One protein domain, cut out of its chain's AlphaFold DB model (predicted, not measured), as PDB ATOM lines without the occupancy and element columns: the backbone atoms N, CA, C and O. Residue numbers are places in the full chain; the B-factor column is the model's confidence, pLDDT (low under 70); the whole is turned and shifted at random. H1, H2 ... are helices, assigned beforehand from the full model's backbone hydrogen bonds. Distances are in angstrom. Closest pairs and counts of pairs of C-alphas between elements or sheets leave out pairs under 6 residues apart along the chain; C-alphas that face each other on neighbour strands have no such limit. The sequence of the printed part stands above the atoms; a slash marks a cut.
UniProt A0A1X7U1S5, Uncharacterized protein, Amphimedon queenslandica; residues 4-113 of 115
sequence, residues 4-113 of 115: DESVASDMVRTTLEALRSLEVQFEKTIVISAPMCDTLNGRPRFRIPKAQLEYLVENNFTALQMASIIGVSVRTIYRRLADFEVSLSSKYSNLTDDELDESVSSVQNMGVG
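This is residues 4 to 113 of the 115 residues of an uncharacterized protein of Amphimedon queenslandica (UniProt A0A1X7U1S5). A long helix, H1, sticks out as one arm from a small cluster of three short helices, H2, H3 and H4, and H5 is a second arm; residues 36 to 37 and 45 to 46 pair antiparallel in a looped link. The printed part has 110 residues with five named helices, H1 to H5 in order, and no named strand: all helix. It is extended, radius of gyration of the C-alphas 23.2 A, and flat, spanning 76 by 56 by 19 A.

H1, residues 4 to 26, runs 33.2 A from C-alpha 4 at (150.857, 95.963, 132.053). H2 is residues 50 to 58, H3 63 to 70, H4 74 to 83. H5, residues 97 to 112, runs 22.4 A to C-alpha 112 at (129.477, 157.495, 155.349).

H1 and H5 touch no helix. H3 and H4 touch, about perpendicular at 82 degrees, closest C-alphas Ala 67 and Val 74, 5.1 A. H2 is close to but not clearly touching H3, closest C-alphas Leu 56 and Met 66, 6.9 A. Every O i to N i+4 pair is within hydrogen-bond range in H2, H3 and H4; H1 has 18 of 19, H5 11 of 12.

The printed part has no cut. Links H1 to H2 and H4 to H5 are long. pLDDT is under 70 at 29 residues, among them 22 to 44.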
ATOM      1  N   ASP A   4     150.568  94.840 132.952       67.50
ATOM      2  CA  ASP A   4     150.857  95.963 132.053       67.50
ATOM      3  C   ASP A   4     149.616  96.498 131.312       67.50
ATOM      4  O   ASP A   4     149.529  97.687 131.005       67.50
ATOM      5  N   GLU A   5     148.622  95.647 131.048       71.69
ATOM      6  CA  GLU A   5     147.397  96.018 130.328       71.69
ATOM      7  C   GLU A   5     146.395  96.739 131.246       71.69
ATOM      8  O   GLU A   5     145.705  97.668 130.818       71.69
ATOM      9  N   SER A   6     146.377  96.382 132.537       76.56
ATOM     10  CA  SER A   6     145.577  97.071 133.561       76.56
ATOM     11  C   SER A   6     146.105  98.480 133.810       76.56
ATOM     12  O   SER A   6     145.335  99.437 133.813       76.56
ATOM     13  N   VAL A   7     147.428  98.622 133.946       79.94
ATOM     14  CA  VAL A   7     148.080  99.924 134.165       79.94
ATOM     15  C   VAL A   7     147.860 100.850 132.968       79.94
ATOM     16  O   VAL A   7     147.571 102.035 133.144       79.94
ATOM     17  N   ALA A   8     147.924 100.312 131.746       79.50
ATOM     18  CA  ALA A   8     147.611 101.069 130.540       79.50
ATOM     19  C   ALA A   8     146.144 101.534 130.519       79.50
ATOM     20  O   ALA A   8     145.877 102.703 130.237       79.50
ATOM     21  N   SER A   9     145.195 100.657 130.865       81.50
ATOM     22  CA  SER A   9     143.771 101.010 130.915       81.50
ATOM     23  C   SER A   9     143.464 102.066 131.978       81.50
ATOM     24  O   SER A   9     142.627 102.941 131.740       81.50
ATOM     25  N   ASP A  10     144.109 101.998 133.140       87.69
ATOM     26  CA  ASP A  10     143.883 102.955 134.223       87.69
ATOM     27  C   ASP A  10     144.481 104.318 133.884       87.69
ATOM     28  O   ASP A  10     143.818 105.339 134.045       87.69
ATOM     29  N   MET A  11     145.666 104.344 133.271       80.69
ATOM     30  CA  MET A  11     146.268 105.579 132.767       80.69
ATOM     31  C   MET A  11     145.414 106.229 131.667       80.69
ATOM     32  O   MET A  11     145.234 107.450 131.656       80.69
ATOM     33  N   VAL A  12     144.822 105.433 130.769       89.44
ATOM     34  CA  VAL A  12     143.875 105.930 129.757       89.44
ATOM     35  C   VAL A  12     142.619 106.511 130.413       89.44
ATOM     36  O   VAL A  12     142.160 107.576 130.010       89.44
ATOM     37  N   ARG A  13     142.076 105.878 131.459       84.94
ATOM     38  CA  ARG A  13     140.917 106.419 132.192       84.94
ATOM     39  C   ARG A  13     141.240 107.731 132.894       84.94
ATOM     40  O   ARG A  13     140.504 108.699 132.726       84.94
ATOM     41  N   THR A  14     142.352 107.784 133.624       88.25
ATOM     42  CA  THR A  14     142.770 108.984 134.357       88.25
ATOM     43  C   THR A  14     143.031 110.157 133.412       88.25
ATOM     44  O   THR A  14     142.622 111.283 133.689       88.25
ATOM     45  N   THR A  15     143.666 109.908 132.262       82.81
ATOM     46  CA  THR A  15     143.891 110.953 131.250       82.81
ATOM     47  C   THR A  15     142.588 111.431 130.605       82.81
ATOM     48  O   THR A  15     142.427 112.633 130.401       82.81
ATOM     49  N   LEU A  16     141.629 110.537 130.343       85.44
ATOM     50  CA  LEU A  16     140.317 110.892 129.790       85.44
ATOM     51  C   LEU A  16     139.513 111.770 130.765       85.44
ATOM     52  O   LEU A  16     138.926 112.775 130.360       85.44
ATOM     53  N   GLU A  17     139.523 111.443 132.057       87.38
ATOM     54  CA  GLU A  17     138.866 112.261 133.085       87.38
ATOM     55  C   GLU A  17     139.512 113.644 133.232       87.38
ATOM     56  O   GLU A  17     138.801 114.650 133.299       87.38
ATOM     57  N   ALA A  18     140.846 113.722 133.203       81.75
ATOM     58  CA  ALA A  18     141.562 114.995 133.237       81.75
ATOM     59  C   ALA A  18     141.260 115.871 132.004       81.75
ATOM     60  O   ALA A  18     141.065 117.079 132.146       81.75
ATOM     61  N   LEU A  19     141.159 115.275 130.807       81.56
ATOM     62  CA  LEU A  19     140.780 115.984 129.579       81.56
ATOM     63  C   LEU A  19     139.346 116.531 129.643       81.56
ATOM     64  O   LEU A  19     139.139 117.703 129.340       81.56
ATOM     65  N   ARG A  20     138.377 115.742 130.129       79.56
ATOM     66  CA  ARG A  20     136.993 116.215 130.342       79.56
ATOM     67  C   ARG A  20     136.911 117.369 131.339       79.56
ATOM     68  O   ARG A  20     136.115 118.283 131.166       79.56
ATOM     69  N   SER A  21     137.739 117.344 132.384       77.31
ATOM     70  CA  SER A  21     137.793 118.427 133.374       77.31
ATOM     71  C   SER A  21     138.319 119.744 132.777       77.31
ATOM     72  O   SER A  21     137.892 120.826 133.184       77.31
ATOM     73  N   LEU A  22     139.202 119.665 131.776       64.12
ATOM     74  CA  LEU A  22     139.693 120.826 131.028       64.12
ATOM     75  C   LEU A  22     138.689 121.335 129.981       64.12
ATOM     76  O   LEU A  22     138.626 122.545 129.758       64.12
ATOM     77  N   GLU A  23     137.870 120.463 129.381       60.19
ATOM     78  CA  GLU A  23     136.815 120.859 128.427       60.19
ATOM     79  C   GLU A  23     135.793 121.824 129.060       60.19
ATOM     80  O   GLU A  23     135.437 122.830 128.444       60.19
ATOM     81  N   VAL A  24     135.439 121.614 130.335       52.94
ATOM     82  CA  VAL A  24     134.488 122.467 131.083       52.94
ATOM     83  C   VAL A  24     134.996 123.908 131.269       52.94
ATOM     84  O   VAL A  24     134.206 124.841 131.406       52.94
ATOM     85  N   GLN A  25     136.314 124.132 131.237       45.25
ATOM     86  CA  GLN A  25     136.891 125.483 131.301       45.25
ATOM     87  C   GLN A  25     136.981 126.146 129.917       45.25
ATOM     88  O   GLN A  25     137.020 127.375 129.807       45.25
ATOM     89  N   PHE A  26     136.985 125.353 128.844       49.47
ATOM     90  CA  PHE A  26     137.121 125.851 127.477       49.47
ATOM     91  C   PHE A  26     135.787 126.269 126.849       49.47
ATOM     92  O   PHE A  26     135.774 127.129 125.969       49.47
ATOM     93  N   GLU A  27     134.656 125.762 127.344       48.16
ATOM     94  CA  GLU A  27     133.318 126.110 126.837       48.16
ATOM     95  C   GLU A  27     132.924 127.579 127.075       48.16
ATOM     96  O   GLU A  27     132.006 128.089 126.431       48.16
ATOM     97  N   LYS A  28     133.674 128.306 127.916       47.72
ATOM     98  CA  LYS A  28     133.554 129.765 128.085       47.72
ATOM     99  C   LYS A  28     134.738 130.554 127.517       47.72
ATOM    100  O   LYS A  28     134.856 131.754 127.754       47.72
ATOM    101  N   THR A  29     135.610 129.919 126.739       40.97
ATOM    102  CA  THR A  29     136.616 130.632 125.949       40.97
ATOM    103  C   THR A  29     136.031 130.869 124.568       40.97
ATOM    104  O   THR A  29     136.175 130.062 123.653       40.97
ATOM    105  N   ILE A  30     135.331 131.994 124.412       54.50
ATOM    106  CA  ILE A  30     135.004 132.530 123.089       54.50
ATOM    107  C   ILE A  30     136.328 132.591 122.326       54.50
ATOM    108  O   ILE A  30     137.230 133.306 122.747       54.50
ATOM    109  N   VAL A  31     136.481 131.814 121.252       55.72
ATOM    110  CA  VAL A  31     137.697 131.851 120.433       55.72
ATOM    111  C   VAL A  31     137.847 133.278 119.918       55.72
ATOM    112  O   VAL A  31     137.051 133.759 119.118       55.72
ATOM    113  N   ILE A  32     138.841 133.981 120.460       60.75
ATOM    114  CA  ILE A  32     138.972 135.427 120.297       60.75
ATOM    115  C   ILE A  32     139.506 135.781 118.898       60.75
ATOM    116  O   ILE A  32     139.253 136.868 118.387       60.75
ATOM    117  N   SER A  33     140.161 134.839 118.220       63.16
ATOM    118  CA  SER A  33     140.612 135.006 116.836       63.16
ATOM    119  C   SER A  33     139.490 134.696 115.844       63.16
ATOM    120  O   SER A  33     138.835 133.658 115.944       63.16
ATOM    121  N   ALA A  34     139.272 135.578 114.866       62.47
ATOM    122  CA  ALA A  34     138.261 135.367 113.835       62.47
ATOM    123  C   ALA A  34     138.723 134.308 112.817       62.47
ATOM    124  O   ALA A  34     139.658 134.583 112.056       62.47
ATOM    125  N   PRO A  35     138.065 133.136 112.711       64.75
ATOM    126  CA  PRO A  35     138.397 132.177 111.669       64.75
ATOM    127  C   PRO A  35     138.176 132.795 110.279       64.75
ATOM    128  O   PRO A  35     137.161 133.453 110.004       64.75
ATOM    129  N   MET A  36     139.146 132.589 109.390       61.19
ATOM    130  CA  MET A  36     139.001 132.900 107.972       61.19
ATOM    131  C   MET A  36     138.066 131.850 107.361       61.19
ATOM    132  O   MET A  36     138.263 130.657 107.564       61.19
ATOM    133  N   CYS A  37     137.011 132.282 106.669       60.81
ATOM    134  CA  CYS A  37     136.228 131.358 105.855       60.81
ATOM    135  C   CYS A  37     136.842 131.276 104.461       60.81
ATOM    136  O   CYS A  37     136.872 132.276 103.734       60.81
ATOM    137  N   ASP A  38     137.246 130.068 104.090       57.75
ATOM    138  CA  ASP A  38     137.703 129.714 102.754       57.75
ATOM    139  C   ASP A  38     136.471 129.633 101.846       57.75
ATOM    140  O   ASP A  38     135.849 128.587 101.666       57.75
ATOM    141  N   THR A  39     136.022 130.770 101.321       59.28
ATOM    142  CA  THR A  39     135.022 130.748 100.254       59.28
ATOM    143  C   THR A  39     135.704 130.258  98.986       59.28
ATOM    144  O   THR A  39     136.691 130.855  98.565       59.28
ATOM    145  N   LEU A  40     135.152 129.218  98.355       62.06
ATOM    146  CA  LEU A  40     135.704 128.592  97.145       62.06
ATOM    147  C   LEU A  40     135.896 129.563  95.964       62.06
ATOM    148  O   LEU A  40     136.590 129.212  95.022       62.06
ATOM    149  N   ASN A  41     135.334 130.779  96.015       56.03
ATOM    150  CA  ASN A  41     135.609 131.870  95.081       56.03
ATOM    151  C   ASN A  41     135.538 133.236  95.800       56.03
ATOM    152  O   ASN A  41     134.518 133.556  96.411       56.03
ATOM    153  N   GLY A  42     136.590 134.061  95.694       65.69
ATOM    154  CA  GLY A  42     136.633 135.450  96.190       65.69
ATOM    155  C   GLY A  42     137.559 135.705  97.392       65.69
ATOM    156  O   GLY A  42     138.190 134.795  97.924       65.69
ATOM    157  N   ARG A  43     137.673 136.978  97.813       60.09
ATOM    158  CA  ARG A  43     138.495 137.388  98.970       60.09
ATOM    159  C   ARG A  43     137.921 136.773 100.261       60.09
ATOM    160  O   ARG A  43     136.750 137.037 100.544       60.09
ATOM    161  N   PRO A  44     138.722 136.057 101.077       65.81
ATOM    162  CA  PRO A  44     138.252 135.430 102.311       65.81
ATOM    163  C   PRO A  44     137.576 136.447 103.231       65.81
ATOM    164  O   PRO A  44     138.129 137.513 103.526       65.81
ATOM    165  N   ARG A  45     136.361 136.134 103.688       70.06
ATOM    166  CA  ARG A  45     135.625 136.976 104.637       70.06
ATOM    167  C   ARG A  45     135.938 136.486 106.050       70.06
ATOM    168  O   ARG A  45     135.713 135.322 106.362       70.06
ATOM    169  N   PHE A  46     136.415 137.378 106.918       77.00
ATOM    170  CA  PHE A  46     136.585 137.076 108.345       77.00
ATOM    171  C   PHE A  46     135.232 136.734 108.965       77.00
ATOM    172  O   PHE A  46     134.304 137.553 108.891       77.00
ATOM    173  N   ARG A  47     135.101 135.555 109.575       81.56
ATOM    174  CA  ARG A  47     133.884 135.150 110.280       81.56
ATOM    175  C   ARG A  47     134.007 135.567 111.743       81.56
ATOM    176  O   ARG A  47     134.662 134.899 112.527       81.56
ATOM    177  N   ILE A  48     133.369 136.684 112.090       87.44
ATOM    178  CA  ILE A  48     133.269 137.173 113.469       87.44
ATOM    179  C   ILE A  48     131.840 136.881 113.951       87.44
ATOM    180  O   ILE A  48     130.909 137.455 113.373       87.44
ATOM    181  N   PRO A  49     131.627 135.962 114.910       87.69
ATOM    182  CA  PRO A  49     130.306 135.693 115.472       87.69
ATOM    183  C   PRO A  49     129.762 136.907 116.239       87.69
ATOM    184  O   PRO A  49     130.510 137.619 116.907       87.69
ATOM    185  N   LYS A  50     128.442 137.121 116.169       89.69
ATOM    186  CA  LYS A  50     127.755 138.225 116.863       89.69
ATOM    187  C   LYS A  50     128.012 138.195 118.376       89.69
ATOM    188  O   LYS A  50     128.469 139.196 118.917       89.69
ATOM    189  N   ALA A  51     127.868 137.021 118.995       88.62
ATOM    190  CA  ALA A  51     128.090 136.810 120.428       88.62
ATOM    191  C   ALA A  51     129.483 137.254 120.913       88.62
ATOM    192  O   ALA A  51     129.635 137.727 122.033       88.62
ATOM    193  N   GLN A  52     130.510 137.143 120.065       88.94
ATOM    194  CA  GLN A  52     131.854 137.603 120.412       88.94
ATOM    195  C   GLN A  52     131.940 139.131 120.473       88.94
ATOM    196  O   GLN A  52     132.584 139.668 121.369       88.94
ATOM    197  N   LEU A  53     131.303 139.839 119.534       90.50
ATOM    198  CA  LEU A  53     131.256 141.301 119.570       90.50
ATOM    199  C   LEU A  53     130.388 141.799 120.725       90.50
ATOM    200  O   LEU A  53     130.789 142.739 121.398       90.50
ATOM    201  N   GLU A  54     129.256 141.146 120.991       91.00
ATOM    202  CA  GLU A  54     128.403 141.460 122.144       91.00
ATOM    203  C   GLU A  54     129.174 141.311 123.454       91.00
ATOM    204  O   GLU A  54     129.244 142.267 124.217       91.00
ATOM    205  N   TYR A  55     129.867 140.187 123.655       89.81
ATOM    206  CA  TYR A  55     130.703 139.969 124.834       89.81
ATOM    207  C   TYR A  55     131.768 141.060 125.010       89.81
ATOM    208  O   TYR A  55     131.979 141.573 126.109       89.81
ATOM    209  N   LEU A  56     132.454 141.453 123.936       90.00
ATOM    210  CA  LEU A  56     133.490 142.482 124.024       90.00
ATOM    211  C   LEU A  56     132.900 143.866 124.338       90.00
ATOM    212  O   LEU A  56     133.458 144.607 125.151       90.00
ATOM    213  N   VAL A  57     131.745 144.198 123.764       90.62
ATOM    214  CA  VAL A  57     131.018 145.432 124.090       90.62
ATOM    215  C   VAL A  57     130.518 145.397 125.535       90.62
ATOM    216  O   VAL A  57     130.694 146.370 126.271       90.62
ATOM    217  N   GLU A  58     129.993 144.263 125.998       89.56
ATOM    218  CA  GLU A  58     129.587 143.993 127.384       89.56
ATOM    219  C   GLU A  58     130.730 144.128 128.397       89.56
ATOM    220  O   GLU A  58     130.489 144.507 129.542       89.56
ATOM    221  N   ASN A  59     131.977 143.975 127.964       88.81
ATOM    222  CA  ASN A  59     133.162 144.178 128.798       88.81
ATOM    223  C   ASN A  59     133.852 145.539 128.569       88.81
ATOM    224  O   ASN A  59     134.977 145.744 129.011       88.81
ATOM    225  N   ASN A  60     133.165 146.493 127.926       88.94
ATOM    226  CA  ASN A  60     133.619 147.874 127.704       88.94
ATOM    227  C   ASN A  60     134.885 147.995 126.836       88.94
ATOM    228  O   ASN A  60     135.629 148.971 126.946       88.94
ATOM    229  N   PHE A  61     135.132 147.035 125.941       90.81
ATOM    230  CA  PHE A  61     136.211 147.165 124.970       90.81
ATOM    231  C   PHE A  61     135.835 148.146 123.855       90.81
ATOM    232  O   PHE A  61     134.774 148.064 123.235       90.81
ATOM    233  N   THR A  62     136.753 149.060 123.550       91.88
ATOM    234  CA  THR A  62     136.631 149.976 122.409       91.88
ATOM    235  C   THR A  62     136.785 149.234 121.080       91.88
ATOM    236  O   THR A  62     137.415 148.178 121.007       91.88
ATOM    237  N   ALA A  63     136.298 149.817 119.979       91.94
ATOM    238  CA  ALA A  63     136.483 149.246 118.639       91.94
ATOM    239  C   ALA A  63     137.962 149.025 118.267       91.94
ATOM    240  O   ALA A  63     138.280 148.067 117.562       91.94
ATOM    241  N   LEU A  64     138.864 149.880 118.764       93.38
ATOM    242  CA  LEU A  64     140.306 149.731 118.585       93.38
ATOM    243  C   LEU A  64     140.846 148.512 119.346       93.38
ATOM    244  O   LEU A  64     141.570 147.705 118.772       93.38
ATOM    245  N   GLN A  65     140.462 148.344 120.612       92.62
ATOM    246  CA  GLN A  65     140.870 147.181 121.402       92.62
ATOM    247  C   GLN A  65     140.309 145.891 120.810       92.62
ATOM    248  O   GLN A  65     141.055 144.936 120.633       92.62
ATOM    249  N   MET A  66     139.032 145.879 120.421       93.38
ATOM    250  CA  MET A  66     138.411 144.733 119.752       93.38
ATOM    251  C   MET A  66     139.140 144.355 118.461       93.38
ATOM    252  O   MET A  66     139.348 143.176 118.197       93.38
ATOM    253  N   ALA A  67     139.568 145.339 117.668       91.50
ATOM    254  CA  ALA A  67     140.350 145.103 116.459       91.50
ATOM    255  C   ALA A  67     141.684 144.402 116.764       91.50
ATOM    256  O   ALA A  67     142.006 143.400 116.124       91.50
ATOM    257  N   SER A  68     142.414 144.882 117.774       91.19
ATOM    258  CA  SER A  68     143.671 144.274 118.227       91.19
ATOM    259  C   SER A  68     143.475 142.867 118.792       91.19
ATOM    260  O   SER A  68     144.254 141.970 118.493       91.19
ATOM    261  N   ILE A  69     142.415 142.674 119.578       89.56
ATOM    262  CA  ILE A  69     142.057 141.414 120.232       89.56
ATOM    263  C   ILE A  69     141.673 140.346 119.193       89.56
ATOM    264  O   ILE A  69     142.145 139.216 119.268       89.56
ATOM    265  N   ILE A  70     140.852 140.710 118.203       88.56
ATOM    266  CA  ILE A  70     140.348 139.788 117.173       88.56
ATOM    267  C   ILE A  70     141.350 139.591 116.022       88.56
ATOM    268  O   ILE A  70     141.263 138.613 115.276       88.56
ATOM    269  N   GLY A  71     142.305 140.510 115.863       86.94
ATOM    270  CA  GLY A  71     143.297 140.476 114.787       86.94
ATOM    271  C   GLY A  71     142.755 140.973 113.443       86.94
ATOM    272  O   GLY A  71     143.129 140.464 112.388       86.94
ATOM    273  N   VAL A  72     141.855 141.960 113.452       89.12
ATOM    274  CA  VAL A  72     141.261 142.542 112.235       89.12
ATOM    275  C   VAL A  72     141.364 144.062 112.233       89.12
ATOM    276  O   VAL A  72     141.599 144.695 113.251       89.12
ATOM    277  N   SER A  73     141.139 144.691 111.079       90.75
ATOM    278  CA  SER A  73     141.039 146.156 111.015       90.75
ATOM    279  C   SER A  73     139.848 146.696 111.822       90.75
ATOM    280  O   SER A  73     138.756 146.122 111.795       90.75
ATOM    281  N   VAL A  74     140.006 147.882 112.413       94.31
ATOM    282  CA  VAL A  74     138.921 148.626 113.086       94.31
ATOM    283  C   VAL A  74     137.706 148.809 112.166       94.31
ATOM    284  O   VAL A  74     136.560 148.651 112.582       94.31
ATOM    285  N   ARG A  75     137.935 149.044 110.866       93.94
ATOM    286  CA  ARG A  75     136.861 149.132 109.862       93.94
ATOM    287  C   ARG A  75     136.036 147.846 109.757       93.94
ATOM    288  O   ARG A  75     134.836 147.913 109.502       93.94
ATOM    289  N   THR A  76     136.659 146.682 109.940       92.44
ATOM    290  CA  THR A  76     135.948 145.396 109.955       92.44
ATOM    291  C   THR A  76     135.078 145.254 111.197       92.44
ATOM    292  O   THR A  76     133.963 144.759 111.065       92.44
ATOM    293  N   ILE A  77     135.534 145.752 112.350       93.50
ATOM    294  CA  ILE A  77     134.737 145.800 113.581       93.50
ATOM    295  C   ILE A  77     133.502 146.683 113.392       93.50
ATOM    296  O   ILE A  77     132.394 146.186 113.547       93.50
ATOM    297  N   TYR A  78     133.657 147.938 112.953       94.00
ATOM    298  CA  TYR A  78     132.508 148.832 112.736       94.00
ATOM    299  C   TYR A  78     131.492 148.274 111.741       94.00
ATOM    300  O   TYR A  78     130.293 148.320 112.000       94.00
ATOM    301  N   ARG A  79     131.963 147.702 110.625       93.00
ATOM    302  CA  ARG A  79     131.075 147.047 109.659       93.00
ATOM    303  C   ARG A  79     130.289 145.910 110.314       93.00
ATOM    304  O   ARG A  79     129.095 145.811 110.098       93.00
ATOM    305  N   ARG A  80     130.943 145.065 111.118       92.62
ATOM    306  CA  ARG A  80     130.280 143.935 111.786       92.62
ATOM    307  C   ARG A  80     129.327 144.367 112.898       92.62
ATOM    308  O   ARG A  80     128.280 143.755 113.036       92.62
ATOM    309  N   LEU A  81     129.663 145.411 113.651       92.75
ATOM    310  CA  LEU A  81     128.758 146.005 114.636       92.75
ATOM    311  C   LEU A  81     127.488 146.538 113.958       92.75
ATOM    312  O   LEU A  81     126.395 146.259 114.435       92.75
ATOM    313  N   ALA A  82     127.629 147.216 112.813       91.81
ATOM    314  CA  ALA A  82     126.496 147.688 112.019       91.81
ATOM    315  C   ALA A  82     125.671 146.531 111.426       91.81
ATOM    316  O   ALA A  82     124.454 146.539 111.565       91.81
ATOM    317  N   ASP A  83     126.322 145.511 110.843       92.06
ATOM    318  CA  ASP A  83     125.656 144.313 110.293       92.06
ATOM    319  C   ASP A  83     124.796 143.579 111.351       92.06
ATOM    320  O   ASP A  83     123.853 142.875 110.996       92.06
ATOM    321  N   PHE A  84     125.146 143.692 112.637       92.31
ATOM    322  CA  PHE A  84     124.482 143.005 113.751       92.31
ATOM    323  C   PHE A  84     123.643 143.912 114.657       92.31
ATOM    324  O   PHE A  84     123.087 143.403 115.638       92.31
ATOM    325  N   GLU A  85     123.573 145.209 114.344       90.56
ATOM    326  CA  GLU A  85     122.905 146.251 115.139       90.56
ATOM    327  C   GLU A  85     123.403 146.331 116.598       90.56
ATOM    328  O   GLU A  85     122.657 146.641 117.523       90.56
ATOM    329  N   VAL A  86     124.692 146.056 116.824       88.38
ATOM    330  CA  VAL A  86     125.316 146.137 118.154       88.38
ATOM    331  C   VAL A  86     125.834 147.556 118.381       88.38
ATOM    332  O   VAL A  86     126.781 148.002 117.731       88.38
ATOM    333  N   SER A  87     125.218 148.274 119.320       84.94
ATOM    334  CA  SER A  87     125.633 149.627 119.700       84.94
ATOM    335  C   SER A  87     126.753 149.598 120.736       84.94
ATOM    336  O   SER A  87     126.679 148.881 121.726       84.94
ATOM    337  N   LEU A  88     127.772 150.440 120.544       80.56
ATOM    338  CA  LEU A  88     128.803 150.685 121.561       80.56
ATOM    339  C   LEU A  88     128.297 151.570 122.707       80.56
ATOM    340  O   LEU A  88     128.878 151.573 123.786       80.56
ATOM    341  N   SER A  89     127.235 152.343 122.459       71.38
ATOM    342  CA  SER A  89     126.742 153.379 123.368       71.38
ATOM    343  C   SER A  89     125.511 152.953 124.166       71.38
ATOM    344  O   SER A  89     125.087 153.699 125.043       71.38
ATOM    345  N   SER A  90     124.924 151.781 123.897       66.12
ATOM    346  CA  SER A  90     123.673 151.330 124.538       66.12
ATOM    347  C   SER A  90     123.779 151.097 126.048       66.12
ATOM    348  O   SER A  90     122.770 150.836 126.695       66.12
ATOM    349  N   LYS A  91     124.987 151.177 126.611       63.47
ATOM    350  CA  LYS A  91     125.251 151.039 128.044       63.47
ATOM    351  C   LYS A  91     125.202 152.338 128.827       63.47
ATOM    352  O   LYS A  91     125.097 152.291 130.048       63.47
ATOM    353  N   TYR A  92     125.339 153.473 128.153       70.06
ATOM    354  CA  TYR A  92     125.213 154.756 128.818       70.06
ATOM    355  C   TYR A  92     123.727 155.074 128.915       70.06
ATOM    356  O   TYR A  92     123.014 155.091 127.911       70.06
ATOM    357  N   SER A  93     123.253 155.270 130.139       70.94
ATOM    358  CA  SER A  93     121.942 155.852 130.367       70.94
ATOM    359  C   SER A  93     121.963 157.311 129.906       70.94
ATOM    360  O   SER A  93     122.979 157.994 130.016       70.94
ATOM    361  N   ASN A  94     120.832 157.804 129.405       77.12
ATOM    362  CA  ASN A  94     120.649 159.230 129.121       77.12
ATOM    363  C   ASN A  94     120.372 160.000 130.426       77.12
ATOM    364  O   ASN A  94     119.387 160.727 130.497       77.12
ATOM    365  N   LEU A  95     121.175 159.764 131.470       82.06
ATOM    366  CA  LEU A  95     121.059 160.503 132.724       82.06
ATOM    367  C   LEU A  95     121.554 161.928 132.506       82.06
ATOM    368  O   LEU A  95     122.585 162.155 131.866       82.06
ATOM    369  N   THR A  96     120.803 162.874 133.043       86.12
ATOM    370  CA  THR A  96     121.234 164.260 133.186       86.12
ATOM    371  C   THR A  96     122.309 164.378 134.269       86.12
ATOM    372  O   THR A  96     122.479 163.478 135.091       86.12
ATOM    373  N   ASP A  97     123.053 165.485 134.257       83.31
ATOM    374  CA  ASP A  97     124.110 165.750 135.246       83.31
ATOM    375  C   ASP A  97     123.532 165.800 136.673       83.31
ATOM    376  O   ASP A  97     124.086 165.197 137.587       83.31
ATOM    377  N   ASP A  98     122.337 166.385 136.828       88.62
ATOM    378  CA  ASP A  98     121.603 166.430 138.099       88.62
ATOM    379  C   ASP A  98     121.251 165.016 138.615       88.62
ATOM    380  O   ASP A  98     121.443 164.703 139.792       88.62
ATOM    381  N   GLU A  99     120.771 164.125 137.737       88.88
ATOM    382  CA  GLU A  99     120.454 162.730 138.093       88.88
ATOM    383  C   GLU A  99     121.716 161.897 138.384       88.88
ATOM    384  O   GLU A  99     121.693 160.955 139.190       88.88
ATOM    385  N   LEU A 100     122.834 162.225 137.727       89.88
ATOM    386  CA  LEU A 100     124.132 161.612 137.991       89.88
ATOM    387  C   LEU A 100     124.656 162.024 139.373       89.88
ATOM    388  O   LEU A 100     125.072 161.152 140.139       89.88
ATOM    389  N   ASP A 101     124.577 163.310 139.717       88.81
ATOM    390  CA  ASP A 101     124.982 163.847 141.019       88.81
ATOM    391  C   ASP A 101     124.154 163.261 142.168       88.81
ATOM    392  O   ASP A 101     124.706 162.897 143.215       88.81
ATOM    393  N   GLU A 102     122.846 163.084 141.972       90.62
ATOM    394  CA  GLU A 102     121.978 162.400 142.936       90.62
ATOM    395  C   GLU A 102     122.404 160.935 143.130       90.62
ATOM    396  O   GLU A 102     122.575 160.464 144.262       90.62
ATOM    397  N   SER A 103     122.658 160.222 142.029       87.50
ATOM    398  CA  SER A 103     123.105 158.825 142.059       87.50
ATOM    399  C   SER A 103     124.441 158.678 142.793       87.50
ATOM    400  O   SER A 103     124.588 157.816 143.663       87.50
ATOM    401  N   VAL A 104     125.408 159.550 142.504       89.12
ATOM    402  CA  VAL A 104     126.729 159.563 143.148       89.12
ATOM    403  C   VAL A 104     126.616 159.903 144.634       89.12
ATOM    404  O   VAL A 104     127.212 159.213 145.466       89.12
ATOM    405  N   SER A 105     125.809 160.907 144.985       86.88
ATOM    406  CA  SER A 105     125.553 161.299 146.375       86.88
ATOM    407  C   SER A 105     124.929 160.160 147.180       86.88
ATOM    408  O   SER A 105     125.314 159.934 148.327       86.88
ATOM    409  N   SER A 106     124.024 159.383 146.576       86.62
ATOM    410  CA  SER A 106     123.399 158.222 147.226       86.62
ATOM    411  C   SER A 106     124.411 157.113 147.560       86.62
ATOM    412  O   SER A 106     124.396 156.565 148.664       86.62
ATOM    413  N   VAL A 107     125.347 156.830 146.645       87.00
ATOM    414  CA  VAL A 107     126.413 155.832 146.832       87.00
ATOM    415  C   VAL A 107     127.416 156.300 147.885       87.00
ATOM    416  O   VAL A 107     127.827 155.511 148.736       87.00
ATOM    417  N   GLN A 108     127.781 157.585 147.872       83.81
ATOM    418  CA  GLN A 108     128.673 158.162 148.878       83.81
ATOM    419  C   GLN A 108     128.036 158.125 150.271       83.81
ATOM    420  O   GLN A 108     128.663 157.622 151.205       83.81
ATOM    421  N   ASN A 109     126.773 158.548 150.404       80.19
ATOM    422  CA  ASN A 109     126.051 158.526 151.679       80.19
ATOM    423  C   ASN A 109     125.824 157.116 152.235       80.19
ATOM    424  O   ASN A 109     125.789 156.942 153.453       80.19
ATOM    425  N   MET A 110     125.741 156.096 151.377       71.81
ATOM    426  CA  MET A 110     125.702 154.698 151.812       71.81
ATOM    427  C   MET A 110     127.000 154.271 152.526       71.81
ATOM    428  O   MET A 110     126.958 153.428 153.423       71.81
ATOM    429  N   GLY A 111     128.144 154.863 152.164       64.94
ATOM    430  CA  GLY A 111     129.446 154.594 152.777       64.94
ATOM    431  C   GLY A 111     129.733 155.391 154.055       64.94
ATOM    432  O   GLY A 111     130.444 154.891 154.922       64.94
ATOM    433  N   VAL A 112     129.176 156.600 154.208       64.38
ATOM    434  CA  VAL A 112     129.477 157.495 155.349       64.38
ATOM    435  C   VAL A 112     128.515 157.379 156.543       64.38
ATOM    436  O   VAL A 112     128.727 158.031 157.558       64.38
ATOM    437  N   GLY A 113     127.497 156.513 156.484       59.88
ATOM    438  CA  GLY A 113     126.517 156.309 157.566       59.88
ATOM    439  C   GLY A 113     126.896 155.311 158.677       59.88
ATOM    440  O   GLY A 113     126.027 154.934 159.462       59.88
TER     441      GLY A 113